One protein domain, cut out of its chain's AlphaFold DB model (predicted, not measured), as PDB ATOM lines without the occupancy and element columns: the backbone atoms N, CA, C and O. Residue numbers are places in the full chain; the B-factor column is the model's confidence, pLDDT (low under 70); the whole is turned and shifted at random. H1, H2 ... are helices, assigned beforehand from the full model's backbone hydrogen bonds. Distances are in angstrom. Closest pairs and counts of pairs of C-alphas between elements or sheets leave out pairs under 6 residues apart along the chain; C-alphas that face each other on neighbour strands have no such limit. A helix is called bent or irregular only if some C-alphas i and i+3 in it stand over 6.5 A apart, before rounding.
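This is residues 5 to 122 of the 155 residues of an uncharacterized protein of Pelagerythrobacter marensis (UniProt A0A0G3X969). Two antiparallel helix pairs, the hairpin H1-H2 and the pair H3-H5, meet at steep angles where H1 and H2 touch H3, and H4 bridges from H1 to H5. H3 is nearest the middle, while the link between H4 and H5 loops outward around Asp 101 and makes one end of the longest axis. The printed part has 118 residues with five named helices, H1 to H5 in chain order, and no named strand; its class is all helix. It is compact, with a radius of gyration of the C-alphas of 14.2 A, and spans 45 by 30 by 26 A.

H1, residues 5 to 25, begins at C-alpha 5 (167.717, 140.528, 279.327) and is the longest helix, 30.0 A from first to last C-alpha. H2, residues 32 to 41, measures 14.9 A; it is irregular, but only just, with C-alphas 37 and 40 being 6.7 A apart. H3, residues 47 to 62, measures 22.7 A and begins at C-alpha 47 (168.082, 138.303, 264.063). H4, residues 78 to 89, measures 16.5 A. H5, residues 106 to 120, measures 21.1 A and ends at C-alpha 120 (171.059, 136.774, 268.305).

H1 and H3 are the hubs, touching 3 helices each. H1 and H2 form a helical hairpin at a shallow tilt of 18 degrees, opposite ways; residues 16 to 23 of H1 touch H2, and the closest C-alphas, of Leu 16 and Met 34, are 5.6 A apart. H1 touches H3 at a steep tilt of 65 degrees, the same way, with the C-alphas of Trp 20 and Ala 52 closest at 7.1 A. H2 touches H3 at a steep tilt of 48 degrees, closest at the C-alphas of Met 34 and Val 48, 6.2 A. H1 touches H4 at a steep tilt of 47 degrees, closest at the C-alphas of Val 14 and Glu 80, 6.4 A. H3 and H5 touch with 21 pairs of C-alphas within 8 A, at a shallow tilt of 23 degrees, opposite ways; the C-alphas of Leu 54 and Ala 113 are closest at 5.2 A. H4 and H5 touch about perpendicular, at 78 degrees, with the C-alphas of Val 87 and Ala 114 closest at 4.9 A. H1 and H5 are near each other, as are H3 and H4; H2 is apart from H4 and H5. In H1, H3, H4 and H5 every O i to N i+4 pair is within hydrogen-bond range, in H2 4 of 6.

The C-alphas farthest apart, of Cys 72 and Asp 101, are 46.7 A from each other. The printed part has no cut. The links H3 to H4, 15 residues, and H4 to H5, 16 residues, are long; H1 to H2 is short and H2 to H3 tight. The mean pLDDT of the printed part is 86.3, and residues 93 to 106 are under 70.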
ATOM      1  N   ARG A   5     167.346 140.983 280.672       87.31
ATOM      2  CA  ARG A   5     167.717 140.528 279.327       87.31
ATOM      3  C   ARG A   5     166.733 139.494 278.787       87.31
ATOM      4  O   ARG A   5     166.307 139.631 277.646       87.31
ATOM      5  N   GLU A   6     166.330 138.498 279.580       89.12
ATOM      6  CA  GLU A   6     165.370 137.490 279.104       89.12
ATOM      7  C   GLU A   6     163.977 138.090 278.906       89.12
ATOM      8  O   GLU A   6     163.306 137.753 277.936       89.12
ATOM      9  N   MET A   7     163.561 139.028 279.765       89.81
ATOM     10  CA  MET A   7     162.314 139.773 279.554       89.81
ATOM     11  C   MET A   7     162.351 140.599 278.264       89.81
ATOM     12  O   MET A   7     161.378 140.619 277.507       89.81
ATOM     13  N   PHE A   8     163.477 141.264 277.991       92.19
ATOM     14  CA  PHE A   8     163.678 141.995 276.743       92.19
ATOM     15  C   PHE A   8     163.618 141.051 275.536       92.19
ATOM     16  O   PHE A   8     162.845 141.292 274.610       92.19
ATOM     17  N   ALA A   9     164.366 139.945 275.570       93.50
ATOM     18  CA  ALA A   9     164.392 138.960 274.495       93.50
ATOM     19  C   ALA A   9     163.005 138.351 274.231       93.50
ATOM     20  O   ALA A   9     162.593 138.278 273.077       93.50
ATOM     21  N   GLN A  10     162.248 137.998 275.278       94.50
ATOM     22  CA  GLN A  10     160.858 137.546 275.153       94.50
ATOM     23  C   GLN A  10     160.000 138.592 274.439       94.50
ATOM     24  O   GLN A  10     159.313 138.269 273.469       94.50
ATOM     25  N   GLY A  11     160.040 139.845 274.901       93.81
ATOM     26  CA  GLY A  11     159.226 140.920 274.336       93.81
ATOM     27  C   GLY A  11     159.523 141.159 272.855       93.81
ATOM     28  O   GLY A  11     158.598 141.297 272.052       93.81
ATOM     29  N   ILE A  12     160.803 141.160 272.473       95.62
ATOM     30  CA  ILE A  12     161.189 141.336 271.072       95.62
ATOM     31  C   ILE A  12     160.829 140.108 270.239       95.62
ATOM     32  O   ILE A  12     160.254 140.277 269.167       95.62
ATOM     33  N   LEU A  13     161.079 138.891 270.722       96.19
ATOM     34  CA  LEU A  13     160.749 137.664 269.994       96.19
ATOM     35  C   LEU A  13     159.244 137.561 269.704       96.19
ATOM     36  O   LEU A  13     158.862 137.304 268.563       96.19
ATOM     37  N   VAL A  14     158.390 137.850 270.691       96.31
ATOM     38  CA  VAL A  14     156.927 137.895 270.506       96.31
ATOM     39  C   VAL A  14     156.540 138.978 269.501       96.31
ATOM     40  O   VAL A  14     155.741 138.738 268.596       96.31
ATOM     41  N   ARG A  15     157.127 140.175 269.606       95.75
ATOM     42  CA  ARG A  15     156.834 141.279 268.682       95.75
ATOM     43  C   ARG A  15     157.242 140.953 267.243       95.75
ATOM     44  O   ARG A  15     156.514 141.308 266.316       95.75
ATOM     45  N   LEU A  16     158.372 140.273 267.057       96.44
ATOM     46  CA  LEU A  16     158.834 139.795 265.755       96.44
ATOM     47  C   LEU A  16     157.923 138.703 265.201       96.44
ATOM     48  O   LEU A  16     157.564 138.775 264.031       96.44
ATOM     49  N   PHE A  17     157.496 137.750 266.030       96.69
ATOM     50  CA  PHE A  17     156.558 136.707 265.620       96.69
ATOM     51  C   PHE A  17     155.213 137.289 265.163       96.69
ATOM     52  O   PHE A  17     154.721 136.939 264.093       96.69
ATOM     53  N   ARG A  18     154.657 138.257 265.901       96.12
ATOM     54  CA  ARG A  18     153.422 138.951 265.497       96.12
ATOM     55  C   ARG A  18     153.578 139.724 264.194       96.12
ATOM     56  O   ARG A  18     152.683 139.694 263.354       96.12
ATOM     57  N   ALA A  19     154.702 140.420 264.017       94.69
ATOM     58  CA  ALA A  19     154.994 141.130 262.774       94.69
ATOM     59  C   ALA A  19     155.107 140.161 261.589       94.69
ATOM     60  O   ALA A  19     154.496 140.392 260.549       94.69
ATOM     61  N   TRP A  20     155.837 139.062 261.775       95.06
ATOM     62  CA  TRP A  20     155.990 138.005 260.784       95.06
ATOM     63  C   TRP A  20     154.643 137.375 260.402       95.06
ATOM     64  O   TRP A  20     154.302 137.326 259.223       95.06
ATOM     65  N   SER A  21     153.832 136.983 261.390       93.62
ATOM     66  CA  SER A  21     152.515 136.368 261.174       93.62
ATOM     67  C   SER A  21     151.555 137.312 260.436       93.62
ATOM     68  O   SER A  21     150.852 136.898 259.509       93.62
ATOM     69  N   ALA A  22     151.579 138.608 260.769       91.38
ATOM     70  CA  ALA A  22     150.793 139.620 260.070       91.38
ATOM     71  C   ALA A  22     151.236 139.794 258.605       91.38
ATOM     72  O   ALA A  22     150.389 139.808 257.711       91.38
ATOM     73  N   CYS A  23     152.547 139.872 258.341       90.31
ATOM     74  CA  CYS A  23     153.093 139.940 256.981       90.31
ATOM     75  C   CYS A  23     152.705 138.706 256.152       90.31
ATOM     76  O   CYS A  23     152.239 138.845 255.020       90.31
ATOM     77  N   ARG A  24     152.817 137.506 256.736       87.69
ATOM     78  CA  ARG A  24     152.423 136.238 256.103       87.69
ATOM     79  C   ARG A  24     150.937 136.200 255.764       87.69
ATOM     80  O   ARG A  24     150.579 135.847 254.644       87.69
ATOM     81  N   SER A  25     150.081 136.624 256.693       87.25
ATOM     82  CA  SER A  25     148.626 136.676 256.492       87.25
ATOM     83  C   SER A  25     148.212 137.674 255.405       87.25
ATOM     84  O   SER A  25     147.216 137.463 254.719       87.25
ATOM     85  N   ALA A  26     148.991 138.742 255.215       87.38
ATOM     86  CA  ALA A  26     148.791 139.724 254.151       87.38
ATOM     87  C   ALA A  26     149.383 139.298 252.791       87.38
ATOM     88  O   ALA A  26     149.250 140.037 251.817       87.38
ATOM     89  N   GLY A  27     150.055 138.143 252.708       84.81
ATOM     90  CA  GLY A  27     150.738 137.691 251.493       84.81
ATOM     91  C   GLY A  27     151.970 138.525 251.123       84.81
ATOM     92  O   GLY A  27     152.405 138.492 249.973       84.81
ATOM     93  N   ALA A  28     152.529 139.285 252.070       83.12
ATOM     94  CA  ALA A  28     153.744 140.056 251.843       83.12
ATOM     95  C   ALA A  28     154.955 139.116 251.722       83.12
ATOM     96  O   ALA A  28     155.101 138.171 252.498       83.12
ATOM     97  N   ALA A  29     155.818 139.385 250.743       72.44
ATOM     98  CA  ALA A  29     156.995 138.565 250.454       72.44
ATOM     99  C   ALA A  29     158.253 138.998 251.226       72.44
ATOM    100  O   ALA A  29     159.267 138.308 251.167       72.44
ATOM    101  N   ASP A  30     158.208 140.136 251.923       81.38
ATOM    102  CA  ASP A  30     159.356 140.696 252.629       81.38
ATOM    103  C   ASP A  30     159.154 140.755 254.151       81.38
ATOM    104  O   ASP A  30     158.038 140.752 254.676       81.38
ATOM    105  N   PHE A  31     160.277 140.809 254.869       88.19
ATOM    106  CA  PHE A  31     160.327 140.922 256.326       88.19
ATOM    107  C   PHE A  31     160.540 142.374 256.783       88.19
ATOM    108  O   PHE A  31     161.085 142.603 257.867       88.19
ATOM    109  N   SER A  32     160.133 143.372 255.985       89.19
ATOM    110  CA  SER A  32     160.431 144.792 256.252       89.19
ATOM    111  C   SER A  32     159.984 145.214 257.648       89.19
ATOM    112  O   SER A  32     160.739 145.844 258.389       89.19
ATOM    113  N   ARG A  33     158.800 144.762 258.078       91.44
ATOM    114  CA  ARG A  33     158.272 145.092 259.406       91.44
ATOM    115  C   ARG A  33     159.104 144.509 260.552       91.44
ATOM    116  O   ARG A  33     159.185 145.118 261.615       91.44
ATOM    117  N   MET A  34     159.723 143.346 260.353       94.81
ATOM    118  CA  MET A  34     160.642 142.765 261.335       94.81
ATOM    119  C   MET A  34     161.938 143.578 261.398       94.81
ATOM    120  O   MET A  34     162.394 143.907 262.492       94.81
ATOM    121  N   HIS A  35     162.486 143.977 260.248       93.94
ATOM    122  CA  HIS A  35     163.675 144.835 260.194       93.94
ATOM    123  C   HIS A  35     163.450 146.190 260.875       93.94
ATOM    124  O   HIS A  35     164.303 146.630 261.643       93.94
ATOM    125  N   GLU A  36     162.281 146.809 260.695       94.06
ATOM    126  CA  GLU A  36     161.901 148.049 261.390       94.06
ATOM    127  C   GLU A  36     161.890 147.912 262.922       94.06
ATOM    128  O   GLU A  36     162.124 148.887 263.637       94.06
ATOM    129  N   ILE A  37     161.617 146.711 263.446       94.75
ATOM    130  CA  ILE A  37     161.649 146.428 264.887       94.75
ATOM    131  C   ILE A  37     163.092 146.245 265.375       94.75
ATOM    132  O   ILE A  37     163.440 146.754 266.438       94.75
ATOM    133  N   VAL A  38     163.916 145.517 264.619       95.25
ATOM    134  CA  VAL A  38     165.288 145.132 265.000       95.25
ATOM    135  C   VAL A  38     166.271 146.300 264.875       95.25
ATOM    136  O   VAL A  38     167.087 146.507 265.773       95.25
ATOM    137  N   ALA A  39     166.166 147.103 263.812       93.50
ATOM    138  CA  ALA A  39     167.102 148.186 263.497       93.50
ATOM    139  C   ALA A  39     167.361 149.180 264.655       93.50
ATOM    140  O   ALA A  39     168.526 149.393 265.001       93.50
ATOM    141  N   PRO A  40     166.343 149.768 265.319       95.56
ATOM    142  CA  PRO A  40     166.585 150.713 266.414       95.56
ATOM    143  C   PRO A  40     167.197 150.058 267.661       95.56
ATOM    144  O   PRO A  40     167.780 150.751 268.492       95.56
ATOM    145  N   LEU A  41     167.077 148.734 267.798       93.88
ATOM    146  CA  LEU A  41     167.592 147.973 268.936       93.88
ATOM    147  C   LEU A  41     169.059 147.564 268.760       93.88
ATOM    148  O   LEU A  41     169.647 147.043 269.706       93.88
ATOM    149  N   LYS A  42     169.647 147.809 267.577       93.50
ATOM    150  CA  LYS A  42     171.022 147.415 267.215       93.50
ATOM    151  C   LYS A  42     171.302 145.929 267.470       93.50
ATOM    152  O   LYS A  42     172.401 145.556 267.876       93.50
ATOM    153  N   LEU A  43     170.281 145.098 267.276       93.25
ATOM    154  CA  LEU A  43     170.424 143.648 267.304       93.25
ATOM    155  C   LEU A  43     171.163 143.173 266.037       93.25
ATOM    156  O   LEU A  43     171.134 143.889 265.035       93.25
ATOM    157  N   PRO A  44     171.809 141.994 266.068       93.62
ATOM    158  CA  PRO A  44     172.548 141.464 264.922       93.62
ATOM    159  C   PRO A  44     171.683 141.338 263.659       93.62
ATOM    160  O   PRO A  44     170.482 141.057 263.757       93.62
ATOM    161  N   ASP A  45     172.285 141.498 262.478       88.69
ATOM    162  CA  ASP A  45     171.574 141.459 261.189       88.69
ATOM    163  C   ASP A  45     170.893 140.100 260.948       88.69
ATOM    164  O   ASP A  45     169.828 140.021 260.330       88.69
ATOM    165  N   GLU A  46     171.449 139.023 261.511       91.81
ATOM    166  CA  GLU A  46     170.889 137.675 261.452       91.81
ATOM    167  C   GLU A  46     169.620 137.479 262.303       91.81
ATOM    168  O   GLU A  46     168.959 136.450 262.173       91.81
ATOM    169  N   THR A  47     169.232 138.444 263.147       94.50
ATOM    170  CA  THR A  47     168.082 138.303 264.063       94.50
ATOM    171  C   THR A  47     166.779 138.043 263.311       94.50
ATOM    172  O   THR A  47     166.011 137.154 263.678       94.50
ATOM    173  N   VAL A  48     166.514 138.814 262.251       95.44
ATOM    174  CA  VAL A  48     165.296 138.668 261.438       95.44
ATOM    175  C   VAL A  48     165.247 137.307 260.737       95.44
ATOM    176  O   VAL A  48     164.277 136.581 260.975       95.44
ATOM    177  N   PRO A  49     166.254 136.907 259.932       93.94
ATOM    178  CA  PRO A  49     166.216 135.613 259.256       93.94
ATOM    179  C   PRO A  49     166.257 134.425 260.226       93.94
ATOM    180  O   PRO A  49     165.620 133.413 259.942       93.94
ATOM    181  N   ALA A  50     166.924 134.530 261.382       94.25
ATOM    182  CA  ALA A  50     166.914 133.470 262.393       94.25
ATOM    183  C   ALA A  50     165.512 133.243 262.979       94.25
ATOM    184  O   ALA A  50     165.048 132.104 263.057       94.25
ATOM    185  N   CYS A  51     164.820 134.324 263.352       96.69
ATOM    186  CA  CYS A  51     163.446 134.253 263.844       96.69
ATOM    187  C   CYS A  51     162.489 133.726 262.766       96.69
ATOM    188  O   CYS A  51     161.733 132.800 263.040       96.69
ATOM    189  N   ALA A  52     162.553 134.267 261.543       95.31
ATOM    190  CA  ALA A  52     161.704 133.822 260.437       95.31
ATOM    191  C   ALA A  52     161.899 132.326 260.137       95.31
ATOM    192  O   ALA A  52     160.922 131.583 260.098       95.31
ATOM    193  N   SER A  53     163.153 131.868 260.047       94.31
ATOM    194  CA  SER A  53     163.473 130.452 259.825       94.31
ATOM    195  C   SER A  53     162.904 129.560 260.925       94.31
ATOM    196  O   SER A  53     162.344 128.506 260.639       94.31
ATOM    197  N   LEU A  54     163.018 129.970 262.194       95.69
ATOM    198  CA  LEU A  54     162.439 129.215 263.304       95.69
ATOM    199  C   LEU A  54     160.916 129.089 263.157       95.69
ATOM    200  O   LEU A  54     160.386 127.992 263.317       95.69
ATOM    201  N   PHE A  55     160.219 130.184 262.853       95.56
ATOM    202  CA  PHE A  55     158.762 130.171 262.712       95.56
ATOM    203  C   PHE A  55     158.317 129.285 261.544       95.56
ATOM    204  O   PHE A  55     157.430 128.455 261.716       95.56
ATOM    205  N   GLU A  56     158.985 129.392 260.396       94.38
ATOM    206  CA  GLU A  56     158.703 128.588 259.202       94.38
ATOM    207  C   GLU A  56     158.956 127.094 259.431       94.38
ATOM    208  O   GLU A  56     158.134 126.261 259.052       94.38
ATOM    209  N   LEU A  57     160.060 126.733 260.094       93.62
ATOM    210  CA  LEU A  57     160.365 125.337 260.418       93.62
ATOM    211  C   LEU A  57     159.348 124.748 261.399       93.62
ATOM    212  O   LEU A  57     158.972 123.582 261.271       93.62
ATOM    213  N   VAL A  58     158.893 125.541 262.371       92.19
ATOM    214  CA  VAL A  58     157.856 125.114 263.314       92.19
ATOM    215  C   VAL A  58     156.509 124.958 262.601       92.19
ATOM    216  O   VAL A  58     155.863 123.935 262.801       92.19
ATOM    217  N   GLU A  59     156.102 125.887 261.732       92.81
ATOM    218  CA  GLU A  59     154.895 125.717 260.903       92.81
ATOM    219  C   GLU A  59     154.965 124.457 260.041       92.81
ATOM    220  O   GLU A  59     154.018 123.670 260.015       92.81
ATOM    221  N   ALA A  60     156.102 124.236 259.377       90.06
ATOM    222  CA  ALA A  60     156.326 123.046 258.569       90.06
ATOM    223  C   ALA A  60     156.222 121.764 259.407       90.06
ATOM    224  O   ALA A  60     155.735 120.751 258.917       90.06
ATOM    225  N   HIS A  61     156.654 121.797 260.672       87.19
ATOM    226  CA  HIS A  61     156.611 120.631 261.554       87.19
ATOM    227  C   HIS A  61     155.221 120.349 262.099       87.19
ATOM    228  O   HIS A  61     154.860 119.192 262.293       87.19
ATOM    229  N   LEU A  62     154.456 121.406 262.355       87.12
ATOM    230  CA  LEU A  62     153.079 121.309 262.819       87.12
ATOM    231  C   LEU A  62     152.090 121.075 261.670       87.12
ATOM    232  O   LEU A  62     150.920 120.815 261.940       87.12
ATOM    233  N   GLU A  63     152.536 121.222 260.418       89.62
ATOM    234  CA  GLU A  63     151.714 121.176 259.203       89.62
ATOM    235  C   GLU A  63     150.526 122.156 259.249       89.62
ATOM    236  O   GLU A  63     149.463 121.936 258.668       89.62
ATOM    237  N   ARG A  64     150.707 123.275 259.957       92.19
ATOM    238  CA  ARG A  64     149.716 124.346 260.084       92.19
ATOM    239  C   ARG A  64     150.393 125.688 260.294       92.19
ATOM    240  O   ARG A  64     151.496 125.760 260.831       92.19
ATOM    241  N   ALA A  65     149.667 126.751 259.965       92.31
ATOM    242  CA  ALA A  65     150.082 128.096 260.327       92.31
ATOM    243  C   ALA A  65     150.113 128.272 261.856       92.31
ATOM    244  O   ALA A  65     149.241 127.746 262.564       92.31
ATOM    245  N   LEU A  66     151.100 129.015 262.347       92.50
ATOM    246  CA  LEU A  66     151.200 129.436 263.737       92.50
ATOM    247  C   LEU A  66     150.257 130.615 264.001       92.50
ATOM    248  O   LEU A  66     150.059 131.491 263.159       92.50
ATOM    249  N   ASP A  67     149.683 130.639 265.196       92.19
ATOM    250  CA  ASP A  67     148.643 131.574 265.599       92.19
ATOM    251  C   ASP A  67     149.203 132.623 266.562       92.19
ATOM    252  O   ASP A  67     149.507 132.339 267.727       92.19
ATOM    253  N   ALA A  68     149.384 133.844 266.066       93.25
ATOM    254  CA  ALA A  68     149.851 134.969 266.860       93.25
ATOM    255  C   ALA A  68     148.674 135.770 267.427       93.25
ATOM    256  O   ALA A  68     147.633 135.920 266.792       93.25
ATOM    257  N   GLU A  69     148.857 136.347 268.612       92.44
ATOM    258  CA  GLU A  69     147.907 137.335 269.121       92.44
ATOM    259  C   GLU A  69     148.020 138.653 268.338       92.44
ATOM    260  O   GLU A  69     149.030 138.956 267.695       92.44
ATOM    261  N   CYS A  70     146.989 139.496 268.436       86.25
ATOM    262  CA  CYS A  70     147.014 140.819 267.819       86.25
ATOM    263  C   CYS A  70     148.207 141.653 268.321       86.25
ATOM    264  O   CYS A  70     148.595 141.593 269.490       86.25
ATOM    265  N   CYS A  71     148.754 142.518 267.462       80.75
ATOM    266  CA  CYS A  71     149.917 143.353 267.791       80.75
ATOM    267  C   CYS A  71     149.721 144.253 269.029       80.75
ATOM    268  O   CYS A  71     150.697 144.591 269.693       80.75
ATOM    269  N   CYS A  72     148.474 144.604 269.358       81.50
ATOM    270  CA  CYS A  72     148.089 145.403 270.524       81.50
ATOM    271  C   CYS A  72     147.729 144.578 271.775       81.50
ATOM    272  O   CYS A  72     147.491 145.157 272.835       81.50
ATOM    273  N   SER A  73     147.669 143.247 271.674       87.94
ATOM    274  CA  SER A  73     147.309 142.369 272.790       87.94
ATOM    275  C   SER A  73     148.441 142.305 273.816       87.94
ATOM    276  O   SER A  73     149.605 142.135 273.464       87.94
ATOM    277  N   GLN A  74     148.115 142.399 275.103       86.19
ATOM    278  CA  GLN A  74     149.087 142.156 276.181       86.19
ATOM    279  C   GLN A  74     149.176 140.670 276.559       86.19
ATOM    280  O   GLN A  74     150.047 140.278 277.329       86.19
ATOM    281  N   ARG A  75     148.262 139.840 276.042       90.75
ATOM    282  CA  ARG A  75     148.222 138.399 276.313       90.75
ATOM    283  C   ARG A  75     149.128 137.661 275.340       90.75
ATOM    284  O   ARG A  75     149.373 138.160 274.247       90.75
ATOM    285  N   LEU A  76     149.582 136.473 275.747       90.25
ATOM    286  CA  LEU A  76     150.320 135.561 274.877       90.25
ATOM    287  C   LEU A  76     149.432 134.429 274.352       90.25
ATOM    288  O   LEU A  76     148.777 133.726 275.141       90.25
ATOM    289  N   SER A  77     149.492 134.199 273.041       91.94
ATOM    290  CA  SER A  77     148.873 133.042 272.387       91.94
ATOM    291  C   SER A  77     149.491 131.727 272.892       91.94
ATOM    292  O   SER A  77     150.513 131.712 273.589       91.94
ATOM    293  N   ALA A  78     148.849 130.594 272.590       89.81
ATOM    294  CA  ALA A  78     149.432 129.285 272.892       89.81
ATOM    295  C   ALA A  78     150.744 129.069 272.119       89.81
ATOM    296  O   ALA A  78     151.744 128.677 272.718       89.81
ATOM    297  N   ASP A  79     150.755 129.420 270.835       92.56
ATOM    298  CA  ASP A  79     151.917 129.282 269.959       92.56
ATOM    299  C   ASP A  79     153.049 130.242 270.349       92.56
ATOM    300  O   ASP A  79     154.209 129.843 270.345       92.56
ATOM    301  N   GLU A  80     152.734 131.463 270.793       94.69
ATOM    302  CA  GLU A  80     153.716 132.408 271.345       94.69
ATOM    303  C   GLU A  80     154.443 131.807 272.551       94.69
ATOM    304  O   GLU A  80     155.672 131.789 272.605       94.69
ATOM    305  N   ARG A  81     153.689 131.247 273.505       92.31
ATOM    306  CA  ARG A  81     154.261 130.574 274.683       92.31
ATOM    307  C   ARG A  81     155.045 129.322 274.304       92.31
ATOM    308  O   ARG A  81     156.093 129.047 274.891       92.31
ATOM    309  N   ALA A  82     154.565 128.565 273.321       90.19
ATOM    310  CA  ALA A  82     155.243 127.373 272.836       90.19
ATOM    311  C   ALA A  82     156.579 127.716 272.156       90.19
ATOM    312  O   ALA A  82     157.587 127.091 272.476       90.19
ATOM    313  N   LEU A  83     156.628 128.754 271.315       93.25
ATOM    314  CA  LEU A  83     157.861 129.258 270.699       93.25
ATOM    315  C   LEU A  83     158.874 129.736 271.748       93.25
ATOM    316  O   LEU A  83     160.046 129.362 271.682       93.25
ATOM    317  N   LEU A  84     158.428 130.500 272.751       93.69
ATOM    318  CA  LEU A  84     159.273 130.899 273.885       93.69
ATOM    319  C   LEU A  84     159.828 129.677 274.627       93.69
ATOM    320  O   LEU A  84     161.001 129.652 275.007       93.69
ATOM    321  N   GLY A  85     159.002 128.642 274.790       89.38
ATOM    322  CA  GLY A  85     159.402 127.347 275.323       89.38
ATOM    323  C   GLY A  85     160.493 126.675 274.489       89.38
ATOM    324  O   GLY A  85     161.530 126.314 275.044       89.38
ATOM    325  N   VAL A  86     160.295 126.550 273.172       89.44
ATOM    326  CA  VAL A  86     161.263 125.953 272.233       89.44
ATOM    327  C   VAL A  86     162.613 126.662 272.331       89.44
ATOM    328  O   VAL A  86     163.634 126.009 272.546       89.44
ATOM    329  N   VAL A  87     162.622 127.997 272.268       91.38
ATOM    330  CA  VAL A  87     163.849 128.796 272.412       91.38
ATOM    331  C   VAL A  87     164.485 128.592 273.784       91.38
ATOM    332  O   VAL A  87     165.707 128.525 273.883       91.38
ATOM    333  N   SER A  88     163.692 128.448 274.845       89.62
ATOM    334  CA  SER A  88     164.199 128.249 276.207       89.62
ATOM    335  C   SER A  88     164.912 126.912 276.398       89.62
ATOM    336  O   SER A  88     165.957 126.880 277.044       89.62
ATOM    337  N   ILE A  89     164.371 125.824 275.843       85.50
ATOM    338  CA  ILE A  89     164.893 124.468 276.075       85.50
ATOM    339  C   ILE A  89     165.920 124.012 275.038       85.50
ATOM    340  O   ILE A  89     166.585 123.008 275.273       85.50
ATOM    341  N   ALA A  90     166.072 124.728 273.919       85.00
ATOM    342  CA  ALA A  90     166.959 124.338 272.821       85.00
ATOM    343  C   ALA A  90     168.387 123.927 273.246       85.00
ATOM    344  O   ALA A  90     168.865 122.931 272.716       85.00
ATOM    345  N   PRO A  91     169.063 124.573 274.222       81.56
ATOM    346  CA  PRO A  91     170.390 124.123 274.662       81.56
ATOM    347  C   PRO A  91     170.381 122.779 275.404       81.56
ATOM    348  O   PRO A  91     171.381 122.070 275.416       81.56
ATOM    349  N   ALA A  92     169.269 122.447 276.066       76.12
ATOM    350  CA  ALA A  92     169.100 121.202 276.814       76.12
ATOM    351  C   ALA A  92     168.612 120.052 275.923       76.12
ATOM    352  O   ALA A  92     168.826 118.881 276.242       76.12
ATOM    353  N   LEU A  93     167.964 120.380 274.804       68.75
ATOM    354  CA  LEU A  93     167.704 119.436 273.734       68.75
ATOM    355  C   LEU A  93     169.041 119.166 273.049       68.75
ATOM    356  O   LEU A  93     169.483 119.939 272.208       68.75
ATOM    357  N   GLN A  94     169.711 118.078 273.433       59.41
ATOM    358  CA  GLN A  94     170.844 117.601 272.649       59.41
ATOM    359  C   GLN A  94     170.342 117.452 271.208       59.41
ATOM    360  O   GLN A  94     169.401 116.676 270.996       59.41
ATOM    361  N   PRO A  95     170.892 118.188 270.220       54.34
ATOM    362  CA  PRO A  95     170.610 117.858 268.837       54.34
ATOM    363  C   PRO A  95     171.041 116.406 268.722       54.34
ATOM    364  O   PRO A  95     172.190 116.109 269.055       54.34
ATOM    365  N   ALA A  96     170.106 115.505 268.397       52.78
ATOM    366  CA  ALA A  96     170.415 114.093 268.222       52.78
ATOM    367  C   ALA A  96     171.725 114.031 267.440       52.78
ATOM    368  O   ALA A  96     171.810 114.599 266.349       52.78
ATOM    369  N   THR A  97     172.764 113.521 268.100       44.12
ATOM    370  CA  THR A  97     174.153 113.643 267.676       44.12
ATOM    371  C   THR A  97     174.229 113.248 266.214       44.12
ATOM    372  O   THR A  97     173.920 112.115 265.844       44.12
ATOM    373  N   SER A  98     174.550 114.223 265.368       44.34
ATOM    374  CA  SER A  98     174.662 114.022 263.936       44.34
ATOM    375  C   SER A  98     175.699 112.934 263.673       44.34
ATOM    376  O   SER A  98     176.828 112.990 264.159       44.34
ATOM    377  N   THR A  99     175.315 111.931 262.895       46.44
ATOM    378  CA  THR A  99     176.269 111.084 262.178       46.44
ATOM    379  C   THR A  99     176.280 111.536 260.723       46.44
ATOM    380  O   THR A  99     175.290 112.082 260.235       46.44
ATOM    381  N   LEU A 100     177.417 111.357 260.046       46.41
ATOM    382  CA  LEU A 100     177.671 111.812 258.669       46.41
ATOM    383  C   LEU A 100     176.651 111.296 257.629       46.41
ATOM    384  O   LEU A 100     176.607 111.834 256.528       46.41
ATOM    385  N   ASP A 101     175.810 110.323 257.992       47.06
ATOM    386  CA  ASP A 101     174.938 109.588 257.075       47.06
ATOM    387  C   ASP A 101     173.443 109.967 257.122       47.06
ATOM    388  O   ASP A 101     172.684 109.460 256.297       47.06
ATOM    389  N   VAL A 102     172.969 110.841 258.029       49.31
ATOM    390  CA  VAL A 102     171.533 111.212 258.079       49.31
ATOM    391  C   VAL A 102     171.316 112.705 258.369       49.31
ATOM    392  O   VAL A 102     171.722 113.202 259.425       49.31
ATOM    393  N   PRO A 103     170.637 113.436 257.460       48.56
ATOM    394  CA  PRO A 103     170.313 114.840 257.640       48.56
ATOM    395  C   PRO A 103     169.307 114.963 258.780       48.56
ATOM    396  O   PRO A 103     168.376 114.171 258.916       48.56
ATOM    397  N   HIS A 104     169.511 115.948 259.635       52.81
ATOM    398  CA  HIS A 104     168.677 116.182 260.802       52.81
ATOM    399  C   HIS A 104     167.263 116.428 260.277       52.81
ATOM    400  O   HIS A 104     167.045 117.360 259.504       52.81
ATOM    401  N   GLY A 105     166.313 115.569 260.656       61.66
ATOM    402  CA  GLY A 105     164.909 115.806 260.349       61.66
ATOM    403  C   GLY A 105     164.472 117.172 260.881       61.66
ATOM    404  O   GLY A 105     165.167 117.806 261.677       61.66
ATOM    405  N   LEU A 106     163.287 117.612 260.481       63.25
ATOM    406  CA  LEU A 106     162.735 118.917 260.843       63.25
ATOM    407  C   LEU A 106     162.863 119.304 262.345       63.25
ATOM    408  O   LEU A 106     163.201 120.455 262.618       63.25
ATOM    409  N   PRO A 107     162.755 118.378 263.329       75.81
ATOM    410  CA  PRO A 107     163.049 118.682 264.736       75.81
ATOM    411  C   PRO A 107     164.487 119.159 265.021       75.81
ATOM    412  O   PRO A 107     164.695 120.050 265.845       75.81
ATOM    413  N   GLY A 108     165.492 118.601 264.337       77.44
ATOM    414  CA  GLY A 108     166.891 119.020 264.473       77.44
ATOM    415  C   GLY A 108     167.141 120.410 263.885       77.44
ATOM    416  O   GLY A 108     167.853 121.215 264.485       77.44
ATOM    417  N   ALA A 109     166.489 120.726 262.761       85.19
ATOM    418  CA  ALA A 109     166.526 122.060 262.164       85.19
ATOM    419  C   ALA A 109     165.887 123.116 263.087       85.19
ATOM    420  O   ALA A 109     166.467 124.184 263.281       85.19
ATOM    421  N   ILE A 110     164.751 122.797 263.723       88.94
ATOM    422  CA  ILE A 110     164.110 123.668 264.725       88.94
ATOM    423  C   ILE A 110     165.054 123.928 265.902       88.94
ATOM    424  O   ILE A 110     165.208 125.074 266.320       88.94
ATOM    425  N   CYS A 111     165.718 122.889 266.420       87.44
ATOM    426  CA  CYS A 111     166.659 123.037 267.530       87.44
ATOM    427  C   CYS A 111     167.827 123.962 267.165       87.44
ATOM    428  O   CYS A 111     168.194 124.844 267.945       87.44
ATOM    429  N   TRP A 112     168.390 123.803 265.966       88.19
ATOM    430  CA  TRP A 112     169.459 124.673 265.483       88.19
ATOM    431  C   TRP A 112     168.982 126.120 265.303       88.19
ATOM    432  O   TRP A 112     169.620 127.037 265.818       88.19
ATOM    433  N   ALA A 113     167.831 126.335 264.657       91.81
ATOM    434  CA  ALA A 113     167.251 127.666 264.477       91.81
ATOM    435  C   ALA A 113     166.983 128.353 265.826       91.81
ATOM    436  O   ALA A 113     167.339 129.516 266.017       91.81
ATOM    437  N   ALA A 114     166.451 127.617 266.803       92.06
ATOM    438  CA  ALA A 114     166.246 128.112 268.158       92.06
ATOM    439  C   ALA A 114     167.570 128.511 268.837       92.06
ATOM    440  O   ALA A 114     167.634 129.564 269.471       92.06
ATOM    441  N   MET A 115     168.647 127.740 268.657       90.75
ATOM    442  CA  MET A 115     169.982 128.103 269.154       90.75
ATOM    443  C   MET A 115     170.536 129.372 268.494       90.75
ATOM    444  O   MET A 115     171.152 130.192 269.177       90.75
ATOM    445  N   VAL A 116     170.305 129.575 267.194       92.50
ATOM    446  CA  VAL A 116     170.700 130.814 266.502       92.50
ATOM    447  C   VAL A 116     169.909 132.011 267.034       92.50
ATOM    448  O   VAL A 116     170.511 133.038 267.337       92.50
ATOM    449  N   VAL A 117     168.596 131.866 267.253       94.50
ATOM    450  CA  VAL A 117     167.774 132.908 267.895       94.50
ATOM    451  C   VAL A 117     168.335 133.263 269.273       94.50
ATOM    452  O   VAL A 117     168.519 134.440 269.578       94.50
ATOM    453  N   ARG A 118     168.689 132.270 270.100       93.69
ATOM    454  CA  ARG A 118     169.308 132.538 271.411       93.69
ATOM    455  C   ARG A 118     170.587 133.357 271.301       93.69
ATOM    456  O   ARG A 118     170.769 134.284 272.088       93.69
ATOM    457  N   ARG A 119     171.451 133.037 270.334       92.25
ATOM    458  CA  ARG A 119     172.694 133.784 270.087       92.25
ATOM    459  C   ARG A 119     172.408 135.223 269.664       92.25
ATOM    460  O   ARG A 119     173.010 136.126 270.235       92.25
ATOM    461  N   ALA A 120     171.451 135.438 268.760       93.06
ATOM    462  CA  ALA A 120     171.059 136.774 268.305       93.06
ATOM    463  C   ALA A 120     170.562 137.673 269.457       93.06
ATOM    464  O   ALA A 120     170.822 138.874 269.472       93.06
ATOM    465  N   PHE A 121     169.905 137.083 270.459       92.56
ATOM    466  CA  PHE A 121     169.430 137.783 271.658       92.56
ATOM    467  C   PHE A 121     170.393 137.731 272.857       92.56
ATOM    468  O   PHE A 121     170.043 138.216 273.935       92.56
ATOM    469  N   ALA A 122     171.586 137.147 272.699       91.62
ATOM    470  CA  ALA A 122     172.554 136.926 273.777       91.62
ATOM    471  C   ALA A 122     171.948 136.244 275.028       91.62
ATOM    472  O   ALA A 122     172.259 136.602 276.169       91.62
TER     473      ALA A 122